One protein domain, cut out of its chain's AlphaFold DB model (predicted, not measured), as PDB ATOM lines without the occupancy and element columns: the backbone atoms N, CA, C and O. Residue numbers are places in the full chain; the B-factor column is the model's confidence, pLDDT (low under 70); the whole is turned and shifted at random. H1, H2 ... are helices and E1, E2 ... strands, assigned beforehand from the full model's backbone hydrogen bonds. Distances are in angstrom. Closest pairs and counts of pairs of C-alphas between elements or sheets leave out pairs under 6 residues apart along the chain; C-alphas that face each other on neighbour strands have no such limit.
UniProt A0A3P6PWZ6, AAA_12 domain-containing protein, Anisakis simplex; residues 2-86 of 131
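This is residues 2 to 86 of the 131 residues of the protein "AAA_12 domain-containing protein" of Anisakis simplex (UniProt A0A3P6PWZ6). Two parallel strands, E1 beside E2, form a ribbon with H2 next to it; past the strands' last residues lie H3, joined by a tight link to H4, and, apart from both of these, H1, while an unnamed stretch, residues 2 to 18, begins at the long axis's opposite end. The printed part has 85 residues, mixed in class, with two strands and four helices in the order E1, H1, H2, E2, H3, H4. It is compact, radius of gyration of the C-alphas 13.7 A, with spans of 45 by 29 by 21 A.

Find C-alpha 19 at (-24.789, -1.426, 15.852), where E1, residues 19 to 25, begins its 15.2 A. E2, residues 55 to 62, bends by 82 degrees at residue 58. Look for H1 at residues 36 to 42, H2 at 45 to 53, H3 at 65 to 69, and H4 at 72 to 81, 14.1 A long, ending at (-14.704, 10.568, 26.484).

E1, H1, H2, E2 make a strand-helix-strand unit, parallel neighbour strands joined through helices, its crossover right-handed; N 22 and O 58 are within hydrogen-bond range, 2.9 A. The closest C-alphas of E1 and H2, Leu 24 and Ala 51, are 7.1 A apart. H2 is close but not clearly touching to H1, closest C-alphas Arg 47 and Phe 41, 7.9 A, and to H4, Pro 45 and Ile 73, 7.2 A. H3 and H4 touch only at the corner, only just, with 3 pairs of C-alphas within 8 A, the closest Leu 68 and Trp 74, 5.3 A. In H2, H3 and H4 every O i to N i+4 pair is within hydrogen-bond range; in H1 1 of 3 is, beside 3 of 4 O i to N i+3 pairs.

The farthest C-alphas, Asp 2 and Arg 33, are 45.6 A apart. The printed part has no cut and no long link; pLDDT is under 70 at residues 2 to 4, 30 and 32 to 40.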
ATOM      1  N   ASP A   2     -35.430   1.242   0.322       52.22
ATOM      2  CA  ASP A   2     -34.704   0.769   1.502       52.22
ATOM      3  C   ASP A   2     -34.820   1.869   2.552       52.22
ATOM      4  O   ASP A   2     -34.090   2.859   2.541       52.22
ATOM      5  N   GLY A   3     -35.867   1.768   3.368       56.75
ATOM      6  CA  GLY A   3     -36.080   2.677   4.480       56.75
ATOM      7  C   GLY A   3     -34.976   2.467   5.504       56.75
ATOM      8  O   GLY A   3     -34.734   1.340   5.930       56.75
ATOM      9  N   THR A   4     -34.306   3.543   5.904       66.94
ATOM     10  CA  THR A   4     -33.399   3.533   7.052       66.94
ATOM     11  C   THR A   4     -34.191   3.082   8.283       66.94
ATOM     12  O   THR A   4     -35.016   3.840   8.792       66.94
ATOM     13  N   SER A   5     -34.003   1.839   8.741       79.44
ATOM     14  CA  SER A   5     -34.637   1.367   9.973       79.44
ATOM     15  C   SER A   5     -33.863   1.907  11.170       79.44
ATOM     16  O   SER A   5     -32.651   1.724  11.277       79.44
ATOM     17  N   ILE A   6     -34.565   2.594  12.068       86.44
ATOM     18  CA  ILE A   6     -34.016   3.055  13.342       86.44
ATOM     19  C   ILE A   6     -34.631   2.181  14.426       86.44
ATOM     20  O   ILE A   6     -35.826   2.283  14.703       86.44
ATOM     21  N   ASP A   7     -33.810   1.333  15.036       89.31
ATOM     22  CA  ASP A   7     -34.241   0.471  16.129       89.31
ATOM     23  C   ASP A   7     -34.136   1.204  17.470       89.31
ATOM     24  O   ASP A   7     -33.142   1.874  17.764       89.31
ATOM     25  N   CYS A   8     -35.161   1.057  18.309       91.12
ATOM     26  CA  CYS A   8     -35.207   1.637  19.647       91.12
ATOM     27  C   CYS A   8     -35.415   0.533  20.685       91.12
ATOM     28  O   CYS A   8     -36.362  -0.249  20.603       91.12
ATOM     29  N   HIS A   9     -34.520   0.479  21.670       90.75
ATOM     30  CA  HIS A   9     -34.467  -0.581  22.669       90.75
ATOM     31  C   HIS A   9     -34.081  -0.019  24.039       90.75
ATOM     32  O   HIS A   9     -33.346   0.962  24.140       90.75
ATOM     33  N   THR A  10     -34.539  -0.673  25.108       90.12
ATOM     34  CA  THR A  10     -33.950  -0.476  26.440       90.12
ATOM     35  C   THR A  10     -32.620  -1.219  26.521       90.12
ATOM     36  O   THR A  10     -32.422  -2.200  25.800       90.12
ATOM     37  N   ILE A  11     -31.736  -0.806  27.437       86.62
ATOM     38  CA  ILE A  11     -30.428  -1.456  27.645       86.62
ATOM     39  C   ILE A  11     -30.594  -2.965  27.874       86.62
ATOM     40  O   ILE A  11     -29.900  -3.758  27.241       86.62
ATOM     41  N   ASP A  12     -31.562  -3.359  28.706       85.44
ATOM     42  CA  ASP A  12     -31.812  -4.768  29.041       85.44
ATOM     43  C   ASP A  12     -32.241  -5.585  27.813       85.44
ATOM     44  O   ASP A  12     -31.809  -6.717  27.627       85.44
ATOM     45  N   SER A  13     -33.054  -4.996  26.928       86.62
ATOM     46  CA  SER A  13     -33.521  -5.660  25.702       86.62
ATOM     47  C   SER A  13     -32.483  -5.700  24.570       86.62
ATOM     48  O   SER A  13     -32.715  -6.336  23.541       86.62
ATOM     49  N   PHE A  14     -31.345  -5.018  24.741       83.31
ATOM     50  CA  PHE A  14     -30.322  -4.835  23.708       83.31
ATOM     51  C   PHE A  14     -29.049  -5.668  23.941       83.31
ATOM     52  O   PHE A  14     -28.011  -5.461  23.309       83.31
ATOM     53  N   GLN A  15     -29.108  -6.638  24.852       73.94
ATOM     54  CA  GLN A  15     -27.975  -7.504  25.155       73.94
ATOM     55  C   GLN A  15     -27.627  -8.424  23.971       73.94
ATOM     56  O   GLN A  15     -28.502  -9.019  23.346       73.94
ATOM     57  N   GLY A  16     -26.331  -8.552  23.662       76.94
ATOM     58  CA  GLY A  16     -25.838  -9.437  22.593       76.94
ATOM     59  C   GLY A  16     -26.012  -8.896  21.168       76.94
ATOM     60  O   GLY A  16     -25.674  -9.594  20.218       76.94
ATOM     61  N   LYS A  17     -26.506  -7.662  21.022       82.94
ATOM     62  CA  LYS A  17     -26.562  -6.927  19.753       82.94
ATOM     63  C   LYS A  17     -25.475  -5.855  19.713       82.94
ATOM     64  O   LYS A  17     -25.023  -5.401  20.766       82.94
ATOM     65  N   GLU A  18     -25.081  -5.453  18.513       88.19
ATOM     66  CA  GLU A  18     -24.161  -4.345  18.242       88.19
ATOM     67  C   GLU A  18     -24.641  -3.594  17.003       88.19
ATOM     68  O   GLU A  18     -25.095  -4.225  16.049       88.19
ATOM     69  N   ASN A  19     -24.489  -2.268  17.007       91.62
ATOM     70  CA  ASN A  19     -24.789  -1.426  15.852       91.62
ATOM     71  C   ASN A  19     -23.587  -0.536  15.524       91.62
ATOM     72  O   ASN A  19     -22.776  -0.189  16.388       91.62
ATOM     73  N   ASP A  20     -23.507  -0.111  14.266       92.12
ATOM     74  CA  ASP A  20     -22.454   0.792  13.800       92.12
ATOM     75  C   ASP A  20     -22.479   2.123  14.561       92.12
ATOM     76  O   ASP A  20     -21.438   2.611  15.011       92.12
ATOM     77  N   VAL A  21     -23.677   2.666  14.790       92.94
ATOM     78  CA  VAL A  21     -23.901   3.879  15.577       92.94
ATOM     79  C   VAL A  21     -24.954   3.624  16.650       92.94
ATOM     80  O   VAL A  21     -26.014   3.064  16.370       92.94
ATOM     81  N   ILE A  22     -24.675   4.067  17.876       94.06
ATOM     82  CA  ILE A  22     -25.611   4.044  19.005       94.06
ATOM     83  C   ILE A  22     -25.834   5.469  19.506       94.06
ATOM     84  O   ILE A  22     -24.884   6.220  19.734       94.06
ATOM     85  N   ILE A  23     -27.101   5.811  19.738       93.94
ATOM     86  CA  ILE A  23     -27.499   7.006  20.485       93.94
ATOM     87  C   ILE A  23     -28.042   6.538  21.837       93.94
ATOM     88  O   ILE A  23     -29.150   6.012  21.930       93.94
ATOM     89  N   LEU A  24     -27.246   6.710  22.889       93.31
ATOM     90  CA  LEU A  24     -27.620   6.397  24.260       93.31
ATOM     91  C   LEU A  24     -28.312   7.605  24.893       93.31
ATOM     92  O   LEU A  24     -27.679   8.627  25.152       93.31
ATOM     93  N   VAL A  25     -29.600   7.473  25.194       92.06
ATOM     94  CA  VAL A  25     -30.371   8.501  25.902       92.06
ATOM     95  C   VAL A  25     -30.521   8.080  27.357       92.06
ATOM     96  O   VAL A  25     -31.126   7.051  27.647       92.06
ATOM     97  N   THR A  26     -29.988   8.864  28.295       87.62
ATOM     98  CA  THR A  26     -30.013   8.480  29.717       87.62
ATOM     99  C   THR A  26     -31.374   8.671  30.379       87.62
ATOM    100  O   THR A  26     -31.621   8.106  31.442       87.62
ATOM    101  N   THR A  27     -32.272   9.450  29.761       81.94
ATOM    102  CA  THR A  27     -33.654   9.755  30.201       81.94
ATOM    103  C   THR A  27     -33.793  10.433  31.571       81.94
ATOM    104  O   THR A  27     -34.906  10.759  31.980       81.94
ATOM    105  N   ARG A  28     -32.688  10.671  32.288       79.00
ATOM    106  CA  ARG A  28     -32.670  11.276  33.622       79.00
ATOM    107  C   ARG A  28     -32.122  12.693  33.565       79.00
ATOM    108  O   ARG A  28     -31.051  12.927  33.011       79.00
ATOM    109  N   SER A  29     -32.853  13.601  34.195       77.75
ATOM    110  CA  SER A  29     -32.413  14.950  34.531       77.75
ATOM    111  C   SER A  29     -32.175  15.070  36.031       77.75
ATOM    112  O   SER A  29     -32.680  14.262  36.812       77.75
ATOM    113  N   TYR A  30     -31.424  16.087  36.435       69.44
ATOM    114  CA  TYR A  30     -31.189  16.431  37.823       69.44
ATOM    115  C   TYR A  30     -32.528  16.619  38.540       69.44
ATOM    116  O   TYR A  30     -33.251  17.587  38.315       69.44
ATOM    117  N   ASP A  31     -32.837  15.689  39.436       70.50
ATOM    118  CA  ASP A  31     -33.885  15.837  40.432       70.50
ATOM    119  C   ASP A  31     -33.241  15.670  41.811       70.50
ATOM    120  O   ASP A  31     -32.537  14.693  42.081       70.50
ATOM    121  N   TYR A  32     -33.428  16.659  42.680       61.59
ATOM    122  CA  TYR A  32     -32.955  16.611  44.065       61.59
ATOM    123  C   TYR A  32     -33.791  15.657  44.929       61.59
ATOM    124  O   TYR A  32     -33.394  15.348  46.047       61.59
ATOM    125  N   ARG A  33     -34.938  15.193  44.416       64.25
ATOM    126  CA  ARG A  33     -35.846  14.238  45.060       64.25
ATOM    127  C   ARG A  33     -35.697  12.807  44.542       64.25
ATOM    128  O   ARG A  33     -36.480  11.950  44.946       64.25
ATOM    129  N   ALA A  34     -34.747  12.548  43.640       63.38
ATOM    130  CA  ALA A  34     -34.537  11.212  43.088       63.38
ATOM    131  C   ALA A  34     -34.306  10.200  44.222       63.38
ATOM    132  O   ALA A  34     -33.443  10.398  45.077       63.38
ATOM    133  N   THR A  35     -35.097   9.128  44.241       62.62
ATOM    134  CA  THR A  35     -34.977   8.064  45.242       62.62
ATOM    135  C   THR A  35     -33.808   7.136  44.905       62.62
ATOM    136  O   THR A  35     -33.476   6.960  43.730       62.62
ATOM    137  N   ASP A  36     -33.218   6.488  45.917       61.66
ATOM    138  CA  ASP A  36     -32.098   5.543  45.752       61.66
ATOM    139  C   ASP A  36     -32.347   4.478  44.669       61.66
ATOM    140  O   ASP A  36     -31.425   4.068  43.967       61.66
ATOM    141  N   ASP A  37     -33.592   4.045  44.464       62.88
ATOM    142  CA  ASP A  37     -33.918   3.045  43.441       62.88
ATOM    143  C   ASP A  37     -33.859   3.589  42.006       62.88
ATOM    144  O   ASP A  37     -33.442   2.877  41.091       62.88
ATOM    145  N   GLN A  38     -34.201   4.862  41.785       62.91
ATOM    146  CA  GLN A  38     -34.036   5.500  40.471       62.91
ATOM    147  C   GLN A  38     -32.556   5.710  40.129       62.91
ATOM    148  O   GLN A  38     -32.172   5.678  38.956       62.91
ATOM    149  N   VAL A  39     -31.732   5.878  41.162       68.12
ATOM    150  CA  VAL A  39     -30.278   6.000  41.074       68.12
ATOM    151  C   VAL A  39     -29.617   4.670  40.725       68.12
ATOM    152  O   VAL A  39     -28.744   4.641  39.858       68.12
ATOM    153  N   LYS A  40     -30.060   3.561  41.333       69.81
ATOM    154  CA  LYS A  40     -29.499   2.222  41.084       69.81
ATOM    155  C   LYS A  40     -29.521   1.843  39.607       69.81
ATOM    156  O   LYS A  40     -28.535   1.320  39.117       69.81
ATOM    157  N   PHE A  41     -30.598   2.159  38.885       74.50
ATOM    158  CA  PHE A  41     -30.685   1.871  37.448       74.50
ATOM    159  C   PHE A  41     -29.692   2.701  36.622       74.50
ATOM    160  O   PHE A  41     -29.060   2.191  35.702       74.50
ATOM    161  N   PHE A  42     -29.575   3.994  36.934       81.62
ATOM    162  CA  PHE A  42     -28.734   4.926  36.186       81.62
ATOM    163  C   PHE A  42     -27.241   4.711  36.440       81.62
ATOM    164  O   PHE A  42     -26.440   4.947  35.542       81.62
ATOM    165  N   ALA A  43     -26.870   4.279  37.646       82.56
ATOM    166  CA  ALA A  43     -25.486   4.082  38.067       82.56
ATOM    167  C   ALA A  43     -25.042   2.606  38.066       82.56
ATOM    168  O   ALA A  43     -23.947   2.311  38.539       82.56
ATOM    169  N   ASP A  44     -25.858   1.684  37.542       88.38
ATOM    170  CA  ASP A  44     -25.525   0.258  37.438       88.38
ATOM    171  C   ASP A  44     -24.324   0.045  36.489       88.38
ATOM    172  O   ASP A  44     -24.443   0.267  35.273       88.38
ATOM    173  N   PRO A  45     -23.171  -0.432  36.994       88.31
ATOM    174  CA  PRO A  45     -21.978  -0.617  36.175       88.31
ATOM    175  C   PRO A  45     -22.142  -1.636  35.049       88.31
ATOM    176  O   PRO A  45     -21.519  -1.488  33.995       88.31
ATOM    177  N   GLN A  46     -22.974  -2.663  35.240       89.88
ATOM    178  CA  GLN A  46     -23.196  -3.698  34.232       89.88
ATOM    179  C   GLN A  46     -23.994  -3.122  33.065       89.88
ATOM    180  O   GLN A  46     -23.603  -3.286  31.909       89.88
ATOM    181  N   ARG A  47     -25.057  -2.365  33.358       90.06
ATOM    182  CA  ARG A  47     -25.877  -1.698  32.332       90.06
ATOM    183  C   ARG A  47     -25.084  -0.653  31.562       90.06
ATOM    184  O   ARG A  47     -25.189  -0.599  30.339       90.06
ATOM    185  N   ILE A  48     -24.262   0.140  32.249       89.50
ATOM    186  CA  ILE A  48     -23.393   1.129  31.599       89.50
ATOM    187  C   ILE A  48     -22.373   0.427  30.701       89.50
ATOM    188  O   ILE A  48     -22.227   0.801  29.541       89.50
ATOM    189  N   THR A  49     -21.721  -0.633  31.182       89.25
ATOM    190  CA  THR A  49     -20.770  -1.410  30.368       89.25
ATOM    191  C   THR A  49     -21.441  -1.988  29.128       89.25
ATOM    192  O   THR A  49     -20.891  -1.897  28.029       89.25
ATOM    193  N   VAL A  50     -22.655  -2.537  29.270       90.75
ATOM    194  CA  VAL A  50     -23.457  -2.978  28.127       90.75
ATOM    195  C   VAL A  50     -23.674  -1.805  27.189       90.75
ATOM    196  O   VAL A  50     -23.211  -1.910  26.067       90.75
ATOM    197  N   ALA A  51     -24.263  -0.694  27.631       89.81
ATOM    198  CA  ALA A  51     -24.588   0.455  26.784       89.81
ATOM    199  C   ALA A  51     -23.378   1.050  26.037       89.81
ATOM    200  O   ALA A  51     -23.485   1.353  24.850       89.81
ATOM    201  N   LEU A  52     -22.223   1.175  26.700       89.31
ATOM    202  CA  LEU A  52     -21.003   1.732  26.104       89.31
ATOM    203  C   LEU A  52     -20.343   0.782  25.092       89.31
ATOM    204  O   LEU A  52     -19.702   1.249  24.157       89.31
ATOM    205  N   SER A  53     -20.504  -0.538  25.256       89.56
ATOM    206  CA  SER A  53     -19.853  -1.553  24.405       89.56
ATOM    207  C   SER A  53     -20.590  -1.872  23.104       89.56
ATOM    208  O   SER A  53     -20.063  -2.622  22.291       89.56
ATOM    209  N   ARG A  54     -21.800  -1.342  22.882       90.50
ATOM    210  CA  ARG A  54     -22.622  -1.726  21.715       90.50
ATOM    211  C   ARG A  54     -22.308  -0.980  20.426       90.50
ATOM    212  O   ARG A  54     -22.798  -1.380  19.372       90.50
ATOM    213  N   ALA A  55     -21.588   0.133  20.521       93.38
ATOM    214  CA  ALA A  55     -21.268   0.979  19.383       93.38
ATOM    215  C   ALA A  55     -19.974   0.511  18.714       93.38
ATOM    216  O   ALA A  55     -18.930   0.478  19.363       93.38
ATOM    217  N   ARG A  56     -20.024   0.210  17.412       91.75
ATOM    218  CA  ARG A  56     -18.827  -0.196  16.652       91.75
ATOM    219  C   ARG A  56     -18.030   0.989  16.112       91.75
ATOM    220  O   ARG A  56     -16.803   0.942  16.091       91.75
ATOM    221  N   HIS A  57     -18.715   2.041  15.663       92.06
ATOM    222  CA  HIS A  57     -18.090   3.194  15.009       92.06
ATOM    223  C   HIS A  57     -18.406   4.526  15.688       92.06
ATOM    224  O   HIS A  57     -17.555   5.414  15.692       92.06
ATOM    225  N   GLY A  58     -19.592   4.684  16.283       91.31
ATOM    226  CA  GLY A  58     -19.973   5.936  16.931       91.31
ATOM    227  C   GLY A  58     -20.921   5.748  18.105       91.31
ATOM    228  O   GLY A  58     -21.954   5.093  17.983       91.31
ATOM    229  N   LEU A  59     -20.588   6.371  19.233       93.06
ATOM    230  CA  LEU A  59     -21.447   6.452  20.408       93.06
ATOM    231  C   LEU A  59     -21.769   7.916  20.703       93.06
ATOM    232  O   LEU A  59     -20.873   8.706  20.992       93.06
ATOM    233  N   PHE A  60     -23.053   8.256  20.687       92.88
ATOM    234  CA  PHE A  60     -23.553   9.557  21.117       92.88
ATOM    235  C   PHE A  60     -24.316   9.390  22.425       92.88
ATOM    236  O   PHE A  60     -25.244   8.589  22.493       92.88
ATOM    237  N   ILE A  61     -23.944  10.142  23.460       92.62
ATOM    238  CA  ILE A  61     -24.631  10.117  24.755       92.62
ATOM    239  C   ILE A  61     -25.424  11.412  24.906       92.62
ATOM    240  O   ILE A  61     -24.851  12.499  24.929       92.62
ATOM    241  N   VAL A  62     -26.744  11.289  25.027       92.56
ATOM    242  CA  VAL A  62     -27.661  12.397  25.304       92.56
ATOM    243  C   VAL A  62     -28.076  12.311  26.765       92.56
ATOM    244  O   VAL A  62     -28.747  11.360  27.178       92.56
ATOM    245  N   ALA A  63     -27.657  13.295  27.555       89.75
ATOM    246  CA  ALA A  63     -27.832  13.282  28.997       89.75
ATOM    247  C   ALA A  63     -27.915  14.690  29.584       89.75
ATOM    248  O   ALA A  63     -27.437  15.656  28.987       89.75
ATOM    249  N   ASP A  64     -28.466  14.774  30.792       87.88
ATOM    250  CA  ASP A  64     -28.337  15.958  31.628       87.88
ATOM    251  C   ASP A  64     -26.985  15.968  32.351       87.88
ATOM    252  O   ASP A  64     -26.633  15.042  33.089       87.88
ATOM    253  N   PHE A  65     -26.210  17.022  32.131       86.38
ATOM    254  CA  PHE A  65     -24.816  17.076  32.553       86.38
ATOM    255  C   PHE A  65     -24.625  17.132  34.079       86.38
ATOM    256  O   PHE A  65     -23.849  16.328  34.604       86.38
ATOM    257  N   PRO A  66     -25.373  17.963  34.837       85.12
ATOM    258  CA  PRO A  66     -25.333  17.935  36.298       85.12
ATOM    259  C   PRO A  66     -25.713  16.574  36.890       85.12
ATOM    260  O   PRO A  66     -25.221  16.215  37.958       85.12
ATOM    261  N   MET A  67     -26.571  15.803  36.212       85.00
ATOM    262  CA  MET A  67     -26.933  14.454  36.650       85.00
ATOM    263  C   MET A  67     -25.766  13.472  36.495       85.00
ATOM    264  O   MET A  67     -25.508  12.691  37.408       85.00
ATOM    265  N   LEU A  68     -25.018  13.535  35.388       87.38
ATOM    266  CA  LEU A  68     -23.829  12.697  35.181       87.38
ATOM    267  C   LEU A  68     -22.737  12.973  36.223       87.38
ATOM    268  O   LEU A  68     -22.109  12.043  36.727       87.38
ATOM    269  N   LEU A  69     -22.535  14.242  36.582       85.81
ATOM    270  CA  LEU A  69     -21.511  14.645  37.545       85.81
ATOM    271  C   LEU A  69     -21.753  14.114  38.965       85.81
ATOM    272  O   LEU A  69     -20.814  14.054  39.750       85.81
ATOM    273  N   LYS A  70     -22.970  13.685  39.312       83.81
ATOM    274  CA  LYS A  70     -23.266  13.132  40.644       83.81
ATOM    275  C   LYS A  70     -22.690  11.738  40.894       83.81
ATOM    276  O   LYS A  70     -22.640  11.329  42.049       83.81
ATOM    277  N   TYR A  71     -22.298  11.003  39.853       85.12
ATOM    278  CA  TYR A  71     -21.971   9.581  39.976       85.12
ATOM    279  C   TYR A  71     -20.598   9.260  39.404       85.12
ATOM    280  O   TYR A  71     -20.311   9.560  38.245       85.12
ATOM    281  N   ASP A  72     -19.775   8.573  40.191       87.25
ATOM    282  CA  ASP A  72     -18.361   8.320  39.885       87.25
ATOM    283  C   ASP A  72     -18.133   7.578  38.565       87.25
ATOM    284  O   ASP A  72     -17.178   7.860  37.831       87.25
ATOM    285  N   ILE A  73     -19.025   6.641  38.230       87.88
ATOM    286  CA  ILE A  73     -18.945   5.898  36.970       87.88
ATOM    287  C   ILE A  73     -19.137   6.825  35.769       87.88
ATOM    288  O   ILE A  73     -18.334   6.803  34.839       87.88
ATOM    289  N   TRP A  74     -20.123   7.721  35.826       89.62
ATOM    290  CA  TRP A  74     -20.390   8.693  34.770       89.62
ATOM    291  C   TRP A  74     -19.332   9.790  34.716       89.62
ATOM    292  O   TRP A  74     -18.912  10.164  33.625       89.62
ATOM    293  N   GLN A  75     -18.820  10.248  35.862       88.44
ATOM    294  CA  GLN A  75     -17.657  11.139  35.904       88.44
ATOM    295  C   GLN A  75     -16.432  10.496  35.239       88.44
ATOM    296  O   GLN A  75     -15.683  11.162  34.523       88.44
ATOM    297  N   THR A  76     -16.228   9.192  35.438       89.25
ATOM    298  CA  THR A  76     -15.160   8.439  34.774       89.25
ATOM    299  C   THR A  76     -15.388   8.340  33.270       89.25
ATOM    300  O   THR A  76     -14.465   8.637  32.512       89.25
ATOM    301  N   CYS A  77     -16.607   8.021  32.829       89.12
ATOM    302  CA  CYS A  77     -16.971   8.038  31.412       89.12
ATOM    303  C   CYS A  77     -16.725   9.412  30.777       89.12
ATOM    304  O   CYS A  77     -16.093   9.490  29.728       89.12
ATOM    305  N   LEU A  78     -17.164  10.495  31.427       89.31
ATOM    306  CA  LEU A  78     -16.969  11.865  30.955       89.31
ATOM    307  C   LEU A  78     -15.486  12.216  30.848       89.31
ATOM    308  O   LEU A  78     -15.050  12.726  29.820       89.31
ATOM    309  N   ARG A  79     -14.689  11.909  31.875       87.19
ATOM    310  CA  ARG A  79     -13.244  12.167  31.865       87.19
ATOM    311  C   ARG A  79     -12.543  11.455  30.709       87.19
ATOM    312  O   ARG A  79     -11.664  12.052  30.103       87.19
ATOM    313  N   LEU A  80     -12.920  10.210  30.411       88.94
ATOM    314  CA  LEU A  80     -12.343   9.440  29.306       88.94
ATOM    315  C   LEU A  80     -12.821   9.955  27.943       88.94
ATOM    316  O   LEU A  80     -12.002  10.279  27.091       88.94
ATOM    317  N   ALA A  81     -14.134  10.105  27.750       88.00
ATOM    318  CA  ALA A  81     -14.704  10.568  26.484       88.00
ATOM    319  C   ALA A  81     -14.191  11.966  26.102       88.00
ATOM    320  O   ALA A  81     -13.835  12.222  24.952       88.00
ATOM    321  N   THR A  82     -14.069  12.863  27.084       88.00
ATOM    322  CA  THR A  82     -13.603  14.238  26.855       88.00
ATOM    323  C   THR A  82     -12.121  14.367  26.542       88.00
ATOM    324  O   THR A  82     -11.673  15.479  26.247       88.00
ATOM    325  N   GLN A  83     -11.341  13.280  26.572       86.38
ATOM    326  CA  GLN A  83      -9.976  13.290  26.039       86.38
ATOM    327  C   GLN A  83      -9.980  13.521  24.528       86.38
ATOM    328  O   GLN A  83      -9.139  14.273  24.038       86.38
ATOM    329  N   GLU A  84     -10.960  12.960  23.821       83.94
ATOM    330  CA  GLU A  84     -11.010  12.973  22.356       83.94
ATOM    331  C   GLU A  84     -12.188  13.776  21.803       83.94
ATOM    332  O   GLU A  84     -12.045  14.466  20.795       83.94
ATOM    333  N   THR A  85     -13.340  13.751  22.476       87.38
ATOM    334  CA  THR A  85     -14.567  14.392  21.987       87.38
ATOM    335  C   THR A  85     -15.057  15.472  22.951       87.38
ATOM    336  O   THR A  85     -15.236  15.176  24.133       87.38
ATOM    337  N   PRO A  86     -15.316  16.711  22.501       88.00
ATOM    338  CA  PRO A  86     -15.876  17.734  23.374       88.00
ATOM    339  C   PRO A  86     -17.310  17.381  23.786       88.00
ATOM    340  O   PRO A  86     -18.042  16.730  23.036       88.00
TER     341      PRO A  86